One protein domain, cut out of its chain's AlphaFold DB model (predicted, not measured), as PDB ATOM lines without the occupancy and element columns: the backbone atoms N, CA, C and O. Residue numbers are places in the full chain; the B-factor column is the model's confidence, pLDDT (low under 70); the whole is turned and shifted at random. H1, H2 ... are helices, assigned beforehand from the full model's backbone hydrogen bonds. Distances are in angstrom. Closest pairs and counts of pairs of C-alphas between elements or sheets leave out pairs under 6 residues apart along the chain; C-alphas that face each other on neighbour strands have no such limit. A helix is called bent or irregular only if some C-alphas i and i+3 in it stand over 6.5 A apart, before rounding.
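This is residues 2 to 83 of the 186 residues of an uncharacterized protein of Methylobacterium indicum (UniProt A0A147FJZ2). A long helical hairpin: two long helices, H1 and H2, meet near one end at a tight turn and open from there as a narrow V. Residues 2 to 29 of H1 stick out free, as do residues 59 to 69 of H2, and a short tail, residues 76 to 83, follows H2. The printed part has 82 residues with two named helices, H1 then H2, and no named strand; the class is all helix. The whole is an extended rod, with a radius of gyration of the C-alphas of 19.0 A and spans of 62 by 25 by 15 A.

H1, residues 2 to 43, runs 60.9 A from C-alpha 2 at (-20.777, 14.814, -20.987) to C-alpha 43 at (35.099, -9.476, -19.325). It is neither bent nor irregular, but only just: C-alphas 15 and 18 are 6.4 A apart. H2, residues 45 to 75, runs 45.6 A and ends with C-alpha 75 at (-2.163, 11.160, -39.398). H2 is irregular, with C-alphas 46 and 49 at 7.4 A.

H1 and H2 form a helical hairpin over a tight link of 1 residue, Asp 44. They run opposite ways at a shallow tilt of 15 degrees. They touch with residues 34 to 41 of H1 and 47 to 55 of H2 alone; the closest C-alphas are those of Val 41 and Gln 47, 5.6 A apart. Their centres are 17.0 A apart. Of the O i to N i+4 pairs, 36 of 38 in H1 and 25 of 27 in H2 are within hydrogen-bond range.

The two C-alphas farthest apart, those of Gln 2 and Ser 46, are 63.0 A apart. The printed part has no cut and no long link. Its mean pLDDT is 73.7; residues 2 to 13, residue 20 and residues 77 to 83 are under 70.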
ATOM      1  N   GLN A   2     -21.973  15.068 -21.822       55.94
ATOM      2  CA  GLN A   2     -20.777  14.814 -20.987       55.94
ATOM      3  C   GLN A   2     -20.572  13.345 -20.561       55.94
ATOM      4  O   GLN A   2     -19.497  12.801 -20.776       55.94
ATOM      5  N   ALA A   3     -21.616  12.658 -20.086       57.28
ATOM      6  CA  ALA A   3     -21.505  11.262 -19.634       57.28
ATOM      7  C   ALA A   3     -21.106  10.254 -20.739       57.28
ATOM      8  O   ALA A   3     -20.563   9.197 -20.444       57.28
ATOM      9  N   ALA A   4     -21.363  10.571 -22.015       57.56
ATOM     10  CA  ALA A   4     -20.943   9.727 -23.138       57.56
ATOM     11  C   ALA A   4     -19.459   9.936 -23.489       57.56
ATOM     12  O   ALA A   4     -18.780   8.987 -23.863       57.56
ATOM     13  N   GLN A   5     -18.945  11.160 -23.322       56.97
ATOM     14  CA  GLN A   5     -17.526  11.469 -23.520       56.97
ATOM     15  C   GLN A   5     -16.652  10.872 -22.409       56.97
ATOM     16  O   GLN A   5     -15.571  10.370 -22.696       56.97
ATOM     17  N   GLU A   6     -17.122  10.877 -21.161       55.19
ATOM     18  CA  GLU A   6     -16.402  10.279 -20.027       55.19
ATOM     19  C   GLU A   6     -16.271   8.752 -20.168       55.19
ATOM     20  O   GLU A   6     -15.185   8.209 -19.967       55.19
ATOM     21  N   ALA A   7     -17.331   8.072 -20.618       57.66
ATOM     22  CA  ALA A   7     -17.309   6.630 -20.869       57.66
ATOM     23  C   ALA A   7     -16.370   6.232 -22.026       57.66
ATOM     24  O   ALA A   7     -15.685   5.209 -21.952       57.66
ATOM     25  N   ASP A   8     -16.289   7.049 -23.082       60.72
ATOM     26  CA  ASP A   8     -15.345   6.821 -24.180       60.72
ATOM     27  C   ASP A   8     -13.891   6.978 -23.712       60.72
ATOM     28  O   ASP A   8     -13.042   6.142 -24.036       60.72
ATOM     29  N   VAL A   9     -13.597   8.011 -22.913       63.31
ATOM     30  CA  VAL A   9     -12.256   8.250 -22.348       63.31
ATOM     31  C   VAL A   9     -11.826   7.102 -21.436       63.31
ATOM     32  O   VAL A   9     -10.681   6.655 -21.529       63.31
ATOM     33  N   GLU A  10     -12.731   6.575 -20.611       61.50
ATOM     34  CA  GLU A  10     -12.454   5.421 -19.754       61.50
ATOM     35  C   GLU A  10     -12.127   4.166 -20.583       61.50
ATOM     36  O   GLU A  10     -11.097   3.523 -20.358       61.50
ATOM     37  N   GLY A  11     -12.884   3.904 -21.654       69.50
ATOM     38  CA  GLY A  11     -12.583   2.822 -22.596       69.50
ATOM     39  C   GLY A  11     -11.250   2.993 -23.346       69.50
ATOM     40  O   GLY A  11     -10.575   2.004 -23.655       69.50
ATOM     41  N   PHE A  12     -10.817   4.224 -23.640       66.31
ATOM     42  CA  PHE A  12      -9.480   4.486 -24.194       66.31
ATOM     43  C   PHE A  12      -8.372   4.291 -23.154       66.31
ATOM     44  O   PHE A  12      -7.339   3.700 -23.480       66.31
ATOM     45  N   ALA A  13      -8.583   4.739 -21.915       68.69
ATOM     46  CA  ALA A  13      -7.625   4.591 -20.824       68.69
ATOM     47  C   ALA A  13      -7.384   3.113 -20.479       68.69
ATOM     48  O   ALA A  13      -6.238   2.695 -20.287       68.69
ATOM     49  N   GLU A  14      -8.436   2.294 -20.475       71.81
ATOM     50  CA  GLU A  14      -8.331   0.847 -20.277       71.81
ATOM     51  C   GLU A  14      -7.538   0.152 -21.388       71.81
ATOM     52  O   GLU A  14      -6.709  -0.710 -21.098       71.81
ATOM     53  N   ARG A  15      -7.706   0.572 -22.649       71.38
ATOM     54  CA  ARG A  15      -6.908   0.059 -23.777       71.38
ATOM     55  C   ARG A  15      -5.461   0.558 -23.768       71.38
ATOM     56  O   ARG A  15      -4.578  -0.133 -24.274       71.38
ATOM     57  N   ALA A  16      -5.198   1.734 -23.204       71.88
ATOM     58  CA  ALA A  16      -3.858   2.316 -23.142       71.88
ATOM     59  C   ALA A  16      -2.958   1.638 -22.092       71.88
ATOM     60  O   ALA A  16      -1.759   1.478 -22.332       71.88
ATOM     61  N   LYS A  17      -3.519   1.193 -20.959       74.12
ATOM     62  CA  LYS A  17      -2.789   0.489 -19.882       74.12
ATOM     63  C   LYS A  17      -1.958  -0.715 -20.365       74.12
ATOM     64  O   LYS A  17      -0.747  -0.692 -20.152       74.12
ATOM     65  N   PRO A  18      -2.520  -1.726 -21.060       79.12
ATOM     66  CA  PRO A  18      -1.746  -2.892 -21.489       79.12
ATOM     67  C   PRO A  18      -0.654  -2.534 -22.503       79.12
ATOM     68  O   PRO A  18       0.409  -3.154 -22.506       79.12
ATOM     69  N   ILE A  19      -0.883  -1.516 -23.339       74.44
ATOM     70  CA  ILE A  19       0.119  -1.019 -24.289       74.44
ATOM     71  C   ILE A  19       1.293  -0.417 -23.518       74.44
ATOM     72  O   ILE A  19       2.433  -0.814 -23.750       74.44
ATOM     73  N   ARG A  20       1.015   0.474 -22.557       69.00
ATOM     74  CA  ARG A  20       2.036   1.069 -21.685       69.00
ATOM     75  C   ARG A  20       2.839  -0.008 -20.963       69.00
ATOM     76  O   ARG A  20       4.063   0.017 -21.013       69.00
ATOM     77  N   ASP A  21       2.164  -0.954 -20.321       75.19
ATOM     78  CA  ASP A  21       2.825  -1.980 -19.514       75.19
ATOM     79  C   ASP A  21       3.699  -2.896 -20.393       75.19
ATOM     80  O   ASP A  21       4.823  -3.236 -20.019       75.19
ATOM     81  N   THR A  22       3.246  -3.207 -21.614       78.62
ATOM     82  CA  THR A  22       4.043  -3.945 -22.609       78.62
ATOM     83  C   THR A  22       5.267  -3.146 -23.061       78.62
ATOM     84  O   THR A  22       6.365  -3.701 -23.164       78.62
ATOM     85  N   THR A  23       5.112  -1.843 -23.312       72.06
ATOM     86  CA  THR A  23       6.223  -0.959 -23.691       72.06
ATOM     87  C   THR A  23       7.258  -0.854 -22.573       72.06
ATOM     88  O   THR A  23       8.450  -0.988 -22.844       72.06
ATOM     89  N   VAL A  24       6.822  -0.689 -21.321       75.88
ATOM     90  CA  VAL A  24       7.715  -0.656 -20.152       75.88
ATOM     91  C   VAL A  24       8.459  -1.983 -20.010       75.88
ATOM     92  O   VAL A  24       9.683  -1.986 -19.898       75.88
ATOM     93  N   ALA A  25       7.766  -3.119 -20.114       78.38
ATOM     94  CA  ALA A  25       8.403  -4.434 -20.040       78.38
ATOM     95  C   ALA A  25       9.454  -4.646 -21.149       78.38
ATOM     96  O   ALA A  25      10.532  -5.194 -20.895       78.38
ATOM     97  N   ALA A  26       9.173  -4.192 -22.375       73.44
ATOM     98  CA  ALA A  26      10.114  -4.253 -23.492       73.44
ATOM     99  C   ALA A  26      11.332  -3.334 -23.289       73.44
ATOM    100  O   ALA A  26      12.462  -3.736 -23.589       73.44
ATOM    101  N   ALA A  27      11.125  -2.134 -22.740       73.75
ATOM    102  CA  ALA A  27      12.201  -1.205 -22.406       73.75
ATOM    103  C   ALA A  27      13.130  -1.799 -21.337       73.75
ATOM    104  O   ALA A  27      14.334  -1.905 -21.567       73.75
ATOM    105  N   THR A  28      12.575  -2.316 -20.235       80.38
ATOM    106  CA  THR A  28      13.357  -2.974 -19.175       80.38
ATOM    107  C   THR A  28      14.118  -4.197 -19.693       80.38
ATOM    108  O   THR A  28      15.253  -4.454 -19.294       80.38
ATOM    109  N   LYS A  29      13.532  -4.978 -20.609       82.69
ATOM    110  CA  LYS A  29      14.240  -6.104 -21.238       82.69
ATOM    111  C   LYS A  29      15.442  -5.626 -22.057       82.69
ATOM    112  O   LYS A  29      16.499  -6.250 -22.001       82.69
ATOM    113  N   THR A  30      15.277  -4.537 -22.800       76.88
ATOM    114  CA  THR A  30      16.336  -3.951 -23.629       76.88
ATOM    115  C   THR A  30      17.463  -3.377 -22.772       76.88
ATOM    116  O   THR A  30      18.628  -3.620 -23.069       76.88
ATOM    117  N   GLU A  31      17.128  -2.702 -21.671       82.31
ATOM    118  CA  GLU A  31      18.088  -2.221 -20.670       82.31
ATOM    119  C   GLU A  31      18.928  -3.370 -20.096       82.31
ATOM    120  O   GLU A  31      20.154  -3.313 -20.123       82.31
ATOM    121  N   ARG A  32      18.284  -4.466 -19.670       84.38
ATOM    122  CA  ARG A  32      19.001  -5.654 -19.171       84.38
ATOM    123  C   ARG A  32      19.902  -6.281 -20.229       84.38
ATOM    124  O   ARG A  32      20.998  -6.726 -19.907       84.38
ATOM    125  N   MET A  33      19.452  -6.332 -21.485       83.44
ATOM    126  CA  MET A  33      20.283  -6.823 -22.586       83.44
ATOM    127  C   MET A  33      21.502  -5.929 -22.813       83.44
ATOM    128  O   MET A  33      22.581  -6.455 -23.067       83.44
ATOM    129  N   LEU A  34      21.337  -4.608 -22.715       82.19
ATOM    130  CA  LEU A  34      22.433  -3.661 -22.876       82.19
ATOM    131  C   LEU A  34      23.447  -3.788 -21.735       82.19
ATOM    132  O   LEU A  34      24.637  -3.911 -22.015       82.19
ATOM    133  N   ALA A  35      22.978  -3.839 -20.487       85.75
ATOM    134  CA  ALA A  35      23.826  -4.066 -19.317       85.75
ATOM    135  C   ALA A  35      24.635  -5.365 -19.467       85.75
ATOM    136  O   ALA A  35      25.857  -5.323 -19.455       85.75
ATOM    137  N   ALA A  36      23.976  -6.481 -19.795       85.44
ATOM    138  CA  ALA A  36      24.658  -7.756 -20.015       85.44
ATOM    139  C   ALA A  36      25.693  -7.707 -21.157       85.44
ATOM    140  O   ALA A  36      26.707  -8.398 -21.103       85.44
ATOM    141  N   THR A  37      25.459  -6.913 -22.211       80.88
ATOM    142  CA  THR A  37      26.464  -6.729 -23.272       80.88
ATOM    143  C   THR A  37      27.630  -5.838 -22.866       80.88
ATOM    144  O   THR A  37      28.703  -6.006 -23.430       80.88
ATOM    145  N   LEU A  38      27.428  -4.900 -21.940       84.25
ATOM    146  CA  LEU A  38      28.503  -4.067 -21.404       84.25
ATOM    147  C   LEU A  38      29.356  -4.870 -20.418       84.25
ATOM    148  O   LEU A  38      30.575  -4.846 -20.546       84.25
ATOM    149  N   ASP A  39      28.724  -5.663 -19.552       85.06
ATOM    150  CA  ASP A  39      29.412  -6.576 -18.632       85.06
ATOM    151  C   ASP A  39      30.257  -7.602 -19.414       85.06
ATOM    152  O   ASP A  39      31.440  -7.784 -19.149       85.06
ATOM    153  N   ALA A  40      29.696  -8.197 -20.476       81.88
ATOM    154  CA  ALA A  40      30.433  -9.132 -21.334       81.88
ATOM    155  C   ALA A  40      31.619  -8.487 -22.080       81.88
ATOM    156  O   ALA A  40      32.557  -9.181 -22.465       81.88
ATOM    157  N   VAL A  41      31.575  -7.172 -22.317       84.50
ATOM    158  CA  VAL A  41      32.681  -6.412 -22.918       84.50
ATOM    159  C   VAL A  41      33.754  -6.066 -21.885       84.50
ATOM    160  O   VAL A  41      34.927  -5.988 -22.249       84.50
ATOM    161  N   GLU A  42      33.373  -5.861 -20.623       83.81
ATOM    162  CA  GLU A  42      34.320  -5.705 -19.513       83.81
ATOM    163  C   GLU A  42      35.123  -6.998 -19.299       83.81
ATOM    164  O   GLU A  42      36.344  -6.938 -19.138       83.81
ATOM    165  N   ASP A  43      34.462  -8.155 -19.407       86.88
ATOM    166  CA  ASP A  43      35.099  -9.476 -19.325       86.88
ATOM    167  C   ASP A  43      35.928  -9.832 -20.578       86.88
ATOM    168  O   ASP A  43      36.980 -10.469 -20.472       86.88
ATOM    169  N   ASP A  44      35.475  -9.432 -21.773       81.81
ATOM    170  CA  ASP A  44      36.146  -9.697 -23.051       81.81
ATOM    171  C   ASP A  44      36.126  -8.471 -23.992       81.81
ATOM    172  O   ASP A  44      35.174  -8.263 -24.763       81.81
ATOM    173  N   PRO A  45      37.218  -7.684 -24.034       82.12
ATOM    174  CA  PRO A  45      37.290  -6.481 -24.859       82.12
ATOM    175  C   PRO A  45      37.310  -6.771 -26.370       82.12
ATOM    176  O   PRO A  45      37.132  -5.853 -27.174       82.12
ATOM    177  N   SER A  46      37.476  -8.025 -26.810       84.06
ATOM    178  CA  SER A  46      37.367  -8.364 -28.237       84.06
ATOM    179  C   SER A  46      35.931  -8.218 -28.770       84.06
ATOM    180  O   SER A  46      35.720  -8.032 -29.973       84.06
ATOM    181  N   GLN A  47      34.935  -8.203 -27.876       80.62
ATOM    182  CA  GLN A  47      33.513  -8.101 -28.219       80.62
ATOM    183  C   GLN A  47      33.002  -6.659 -28.353       80.62
ATOM    184  O   GLN A  47      31.838  -6.458 -28.717       80.62
ATOM    185  N   ILE A  48      33.858  -5.647 -28.145       82.94
ATOM    186  CA  ILE A  48      33.499  -4.217 -28.226       82.94
ATOM    187  C   ILE A  48      32.784  -3.886 -29.541       82.94
ATOM    188  O   ILE A  48      31.749  -3.217 -29.538       82.94
ATOM    189  N   TYR A  49      33.283  -4.382 -30.677       78.38
ATOM    190  CA  TYR A  49      32.676  -4.106 -31.982       78.38
ATOM    191  C   TYR A  49      31.289  -4.742 -32.137       78.38
ATOM    192  O   TYR A  49      30.385  -4.127 -32.706       78.38
ATOM    193  N   ALA A  50      31.096  -5.947 -31.597       77.75
ATOM    194  CA  ALA A  50      29.803  -6.623 -31.614       77.75
ATOM    195  C   ALA A  50      28.789  -5.916 -30.699       77.75
ATOM    196  O   ALA A  50      27.623  -5.764 -31.073       77.75
ATOM    197  N   ALA A  51      29.222  -5.432 -29.532       74.12
ATOM    198  CA  ALA A  51      28.389  -4.632 -28.636       74.12
ATOM    199  C   ALA A  51      28.026  -3.270 -29.256       74.12
ATOM    200  O   ALA A  51      26.850  -2.906 -29.296       74.12
ATOM    201  N   ALA A  52      28.994  -2.562 -29.844       77.12
ATOM    202  CA  ALA A  52      28.758  -1.296 -30.537       77.12
ATOM    203  C   ALA A  52      27.770  -1.448 -31.708       77.12
ATOM    204  O   ALA A  52      26.905  -0.591 -31.908       77.12
ATOM    205  N   ALA A  53      27.838  -2.555 -32.456       78.69
ATOM    206  CA  ALA A  53      26.878  -2.858 -33.518       78.69
ATOM    207  C   ALA A  53      25.448  -3.050 -32.979       78.69
ATOM    208  O   ALA A  53      24.501  -2.526 -33.570       78.69
ATOM    209  N   LYS A  54      25.283  -3.738 -31.840       75.88
ATOM    210  CA  LYS A  54      23.978  -3.910 -31.174       75.88
ATOM    211  C   LYS A  54      23.403  -2.570 -30.708       75.88
ATOM    212  O   LYS A  54      22.235  -2.290 -30.974       75.88
ATOM    213  N   VAL A  55      24.226  -1.717 -30.095       81.75
ATOM    214  CA  VAL A  55      23.826  -0.361 -29.675       81.75
ATOM    215  C   VAL A  55      23.422   0.491 -30.877       81.75
ATOM    216  O   VAL A  55      22.383   1.149 -30.856       81.75
ATOM    217  N   LYS A  56      24.194   0.444 -31.968       80.62
ATOM    218  CA  LYS A  56      23.883   1.183 -33.198       80.62
ATOM    219  C   LYS A  56      22.573   0.721 -33.841       80.62
ATOM    220  O   LYS A  56      21.807   1.550 -34.329       80.62
ATOM    221  N   LEU A  57      22.298  -0.584 -33.835       77.31
ATOM    222  CA  LEU A  57      21.029  -1.131 -34.318       77.31
ATOM    223  C   LEU A  57      19.863  -0.625 -33.459       77.31
ATOM    224  O   LEU A  57      18.866  -0.165 -34.013       77.31
ATOM    225  N   LEU A  58      20.014  -0.632 -32.132       81.62
ATOM    226  CA  LEU A  58      19.004  -0.105 -31.217       81.62
ATOM    227  C   LEU A  58      18.735   1.388 -31.458       81.62
ATOM    228  O   LEU A  58      17.576   1.788 -31.535       81.62
ATOM    229  N   MET A  59      19.781   2.190 -31.666       78.31
ATOM    230  CA  MET A  59      19.644   3.607 -32.020       78.31
ATOM    231  C   MET A  59      18.887   3.804 -33.339       78.31
ATOM    232  O   MET A  59      17.955   4.599 -33.406       78.31
ATOM    233  N   ASN A  60      19.218   3.039 -34.382       74.38
ATOM    234  CA  ASN A  60      18.497   3.110 -35.659       74.38
ATOM    235  C   ASN A  60      17.018   2.710 -35.525       74.38
ATOM    236  O   ASN A  60      16.148   3.297 -36.179       74.38
ATOM    237  N   ALA A  61      16.725   1.710 -34.690       74.50
ATOM    238  CA  ALA A  61      15.360   1.305 -34.387       74.50
ATOM    239  C   ALA A  61      14.603   2.416 -33.641       74.50
ATOM    240  O   ALA A  61      13.481   2.735 -34.031       74.50
ATOM    241  N   ALA A  62      15.228   3.061 -32.649       77.94
ATOM    242  CA  ALA A  62      14.649   4.196 -31.928       77.94
ATOM    243  C   ALA A  62      14.298   5.355 -32.877       77.94
ATOM    244  O   ALA A  62      13.147   5.783 -32.914       77.94
ATOM    245  N   THR A  63      15.226   5.762 -33.749       75.06
ATOM    246  CA  THR A  63      14.981   6.814 -34.752       75.06
ATOM    247  C   THR A  63      13.835   6.457 -35.706       75.06
ATOM    248  O   THR A  63      13.069   7.314 -36.146       75.06
ATOM    249  N   THR A  64      13.697   5.176 -36.052       71.38
ATOM    250  CA  THR A  64      12.606   4.704 -36.917       71.38
ATOM    251  C   THR A  64      11.264   4.735 -36.181       71.38
ATOM    252  O   THR A  64      10.262   5.148 -36.768       71.38
ATOM    253  N   PHE A  65      11.234   4.368 -34.898       78.38
ATOM    254  CA  PHE A  65      10.039   4.501 -34.067       78.38
ATOM    255  C   PHE A  65       9.632   5.959 -33.882       78.38
ATOM    256  O   PHE A  65       8.452   6.261 -34.031       78.38
ATOM    257  N   GLU A  66      10.569   6.878 -33.650       79.62
ATOM    258  CA  GLU A  66      10.280   8.316 -33.573       79.62
ATOM    259  C   GLU A  66       9.601   8.826 -34.846       79.62
ATOM    260  O   GLU A  66       8.569   9.493 -34.775       79.62
ATOM    261  N   ARG A  67      10.109   8.439 -36.022       70.12
ATOM    262  CA  ARG A  67       9.494   8.789 -37.313       70.12
ATOM    263  C   ARG A  67       8.102   8.189 -37.481       70.12
ATOM    264  O   ARG A  67       7.206   8.864 -37.982       70.12
ATOM    265  N   LEU A  68       7.901   6.942 -37.061       77.31
ATOM    266  CA  LEU A  68       6.596   6.280 -37.126       77.31
ATOM    267  C   LEU A  68       5.597   6.929 -36.161       77.31
ATOM    268  O   LEU A  68       4.437   7.128 -36.515       77.31
ATOM    269  N   HIS A  69       6.043   7.314 -34.967       79.44
ATOM    270  CA  HIS A  69       5.235   8.056 -34.007       79.44
ATOM    271  C   HIS A  69       4.896   9.457 -34.514       79.44
ATOM    272  O   HIS A  69       3.738   9.853 -34.406       79.44
ATOM    273  N   ALA A  70       5.846  10.165 -35.124       72.44
ATOM    274  CA  ALA A  70       5.595  11.449 -35.774       72.44
ATOM    275  C   ALA A  70       4.566  11.309 -36.908       72.44
ATOM    276  O   ALA A  70       3.603  12.068 -36.964       72.44
ATOM    277  N   LEU A  71       4.691  10.276 -37.748       72.81
ATOM    278  CA  LEU A  71       3.719   9.992 -38.807       72.81
ATOM    279  C   LEU A  71       2.335   9.646 -38.239       72.81
ATOM    280  O   LEU A  71       1.324  10.112 -38.757       72.81
ATOM    281  N   LYS A  72       2.278   8.865 -37.154       76.69
ATOM    282  CA  LYS A  72       1.028   8.546 -36.452       76.69
ATOM    283  C   LYS A  72       0.366   9.806 -35.892       76.69
ATOM    284  O   LYS A  72      -0.843   9.950 -36.027       76.69
ATOM    285  N   ARG A  73       1.135  10.708 -35.276       72.94
ATOM    286  CA  ARG A  73       0.628  11.991 -34.763       72.94
ATOM    287  C   ARG A  73       0.098  12.866 -35.897       72.94
ATOM    288  O   ARG A  73      -1.047  13.301 -35.821       72.94
ATOM    289  N   ALA A  74       0.861  12.998 -36.981       70.12
ATOM    290  CA  ALA A  74       0.448  13.735 -38.174       70.12
ATOM    291  C   ALA A  74      -0.836  13.159 -38.803       70.12
ATOM    292  O   ALA A  74      -1.744  13.908 -39.149       70.12
ATOM    293  N   ALA A  75      -0.960  11.830 -38.891       72.12
ATOM    294  CA  ALA A  75      -2.163  11.160 -39.398       72.12
ATOM    295  C   ALA A  75      -3.396  11.358 -38.498       72.12
ATOM    296  O   ALA A  75      -4.524  11.317 -38.984       72.12
ATOM    297  N   LEU A  76      -3.189  11.585 -37.198       73.44
ATOM    298  CA  LEU A  76      -4.239  11.931 -36.237       73.44
ATOM    299  C   LEU A  76      -4.510  13.446 -36.169       73.44
ATOM    300  O   LEU A  76      -5.331  13.873 -35.363       73.44
ATOM    301  N   GLY A  77      -3.831  14.259 -36.988       66.75
ATOM    302  CA  GLY A  77      -3.948  15.721 -36.968       66.75
ATOM    303  C   GLY A  77      -3.358  16.379 -35.716       66.75
ATOM    304  O   GLY A  77      -3.594  17.561 -35.478       66.75
ATOM    305  N   ILE A  78      -2.594  15.629 -34.914       68.31
ATOM    306  CA  ILE A  78      -1.877  16.130 -33.741       68.31
ATOM    307  C   ILE A  78      -0.559  16.708 -34.256       68.31
ATOM    308  O   ILE A  78       0.439  15.996 -34.366       68.31
ATOM    309  N   ASN A  79      -0.568  17.981 -34.648       60.47
ATOM    310  CA  ASN A  79       0.660  18.688 -35.004       60.47
ATOM    311  C   ASN A  79       1.402  19.109 -33.734       60.47
ATOM    312  O   ASN A  79       0.782  19.569 -32.773       60.47
ATOM    313  N   ASP A  80       2.731  18.997 -33.754       57.09
ATOM    314  CA  ASP A  80       3.604  19.340 -32.622       57.09
ATOM    315  C   ASP A  80       3.458  20.814 -32.171       57.09
ATOM    316  O   ASP A  80       3.789  21.139 -31.036       57.09
ATOM    317  N   ASP A  81       2.850  21.682 -32.991       53.94
ATOM    318  CA  ASP A  81       2.468  23.058 -32.630       53.94
ATOM    319  C   ASP A  81       1.412  23.130 -31.504       53.94
ATOM    320  O   ASP A  81       1.262  24.164 -30.855       53.94
ATOM    321  N   THR A  82       0.674  22.039 -31.259       47.34
ATOM    322  CA  THR A  82      -0.321  21.930 -30.172       47.34
ATOM    323  C   THR A  82       0.210  21.239 -28.916       47.34
ATOM    324  O   THR A  82      -0.428  21.312 -27.867       47.34
ATOM    325  N   LEU A  83       1.391  20.616 -28.982       50.66
ATOM    326  CA  LEU A  83       2.063  19.980 -27.845       50.66
ATOM    327  C   LEU A  83       3.057  20.962 -27.214       50.66
ATOM    328  O   LEU A  83       4.266  20.734 -27.168       50.66
TER     329      LEU A  83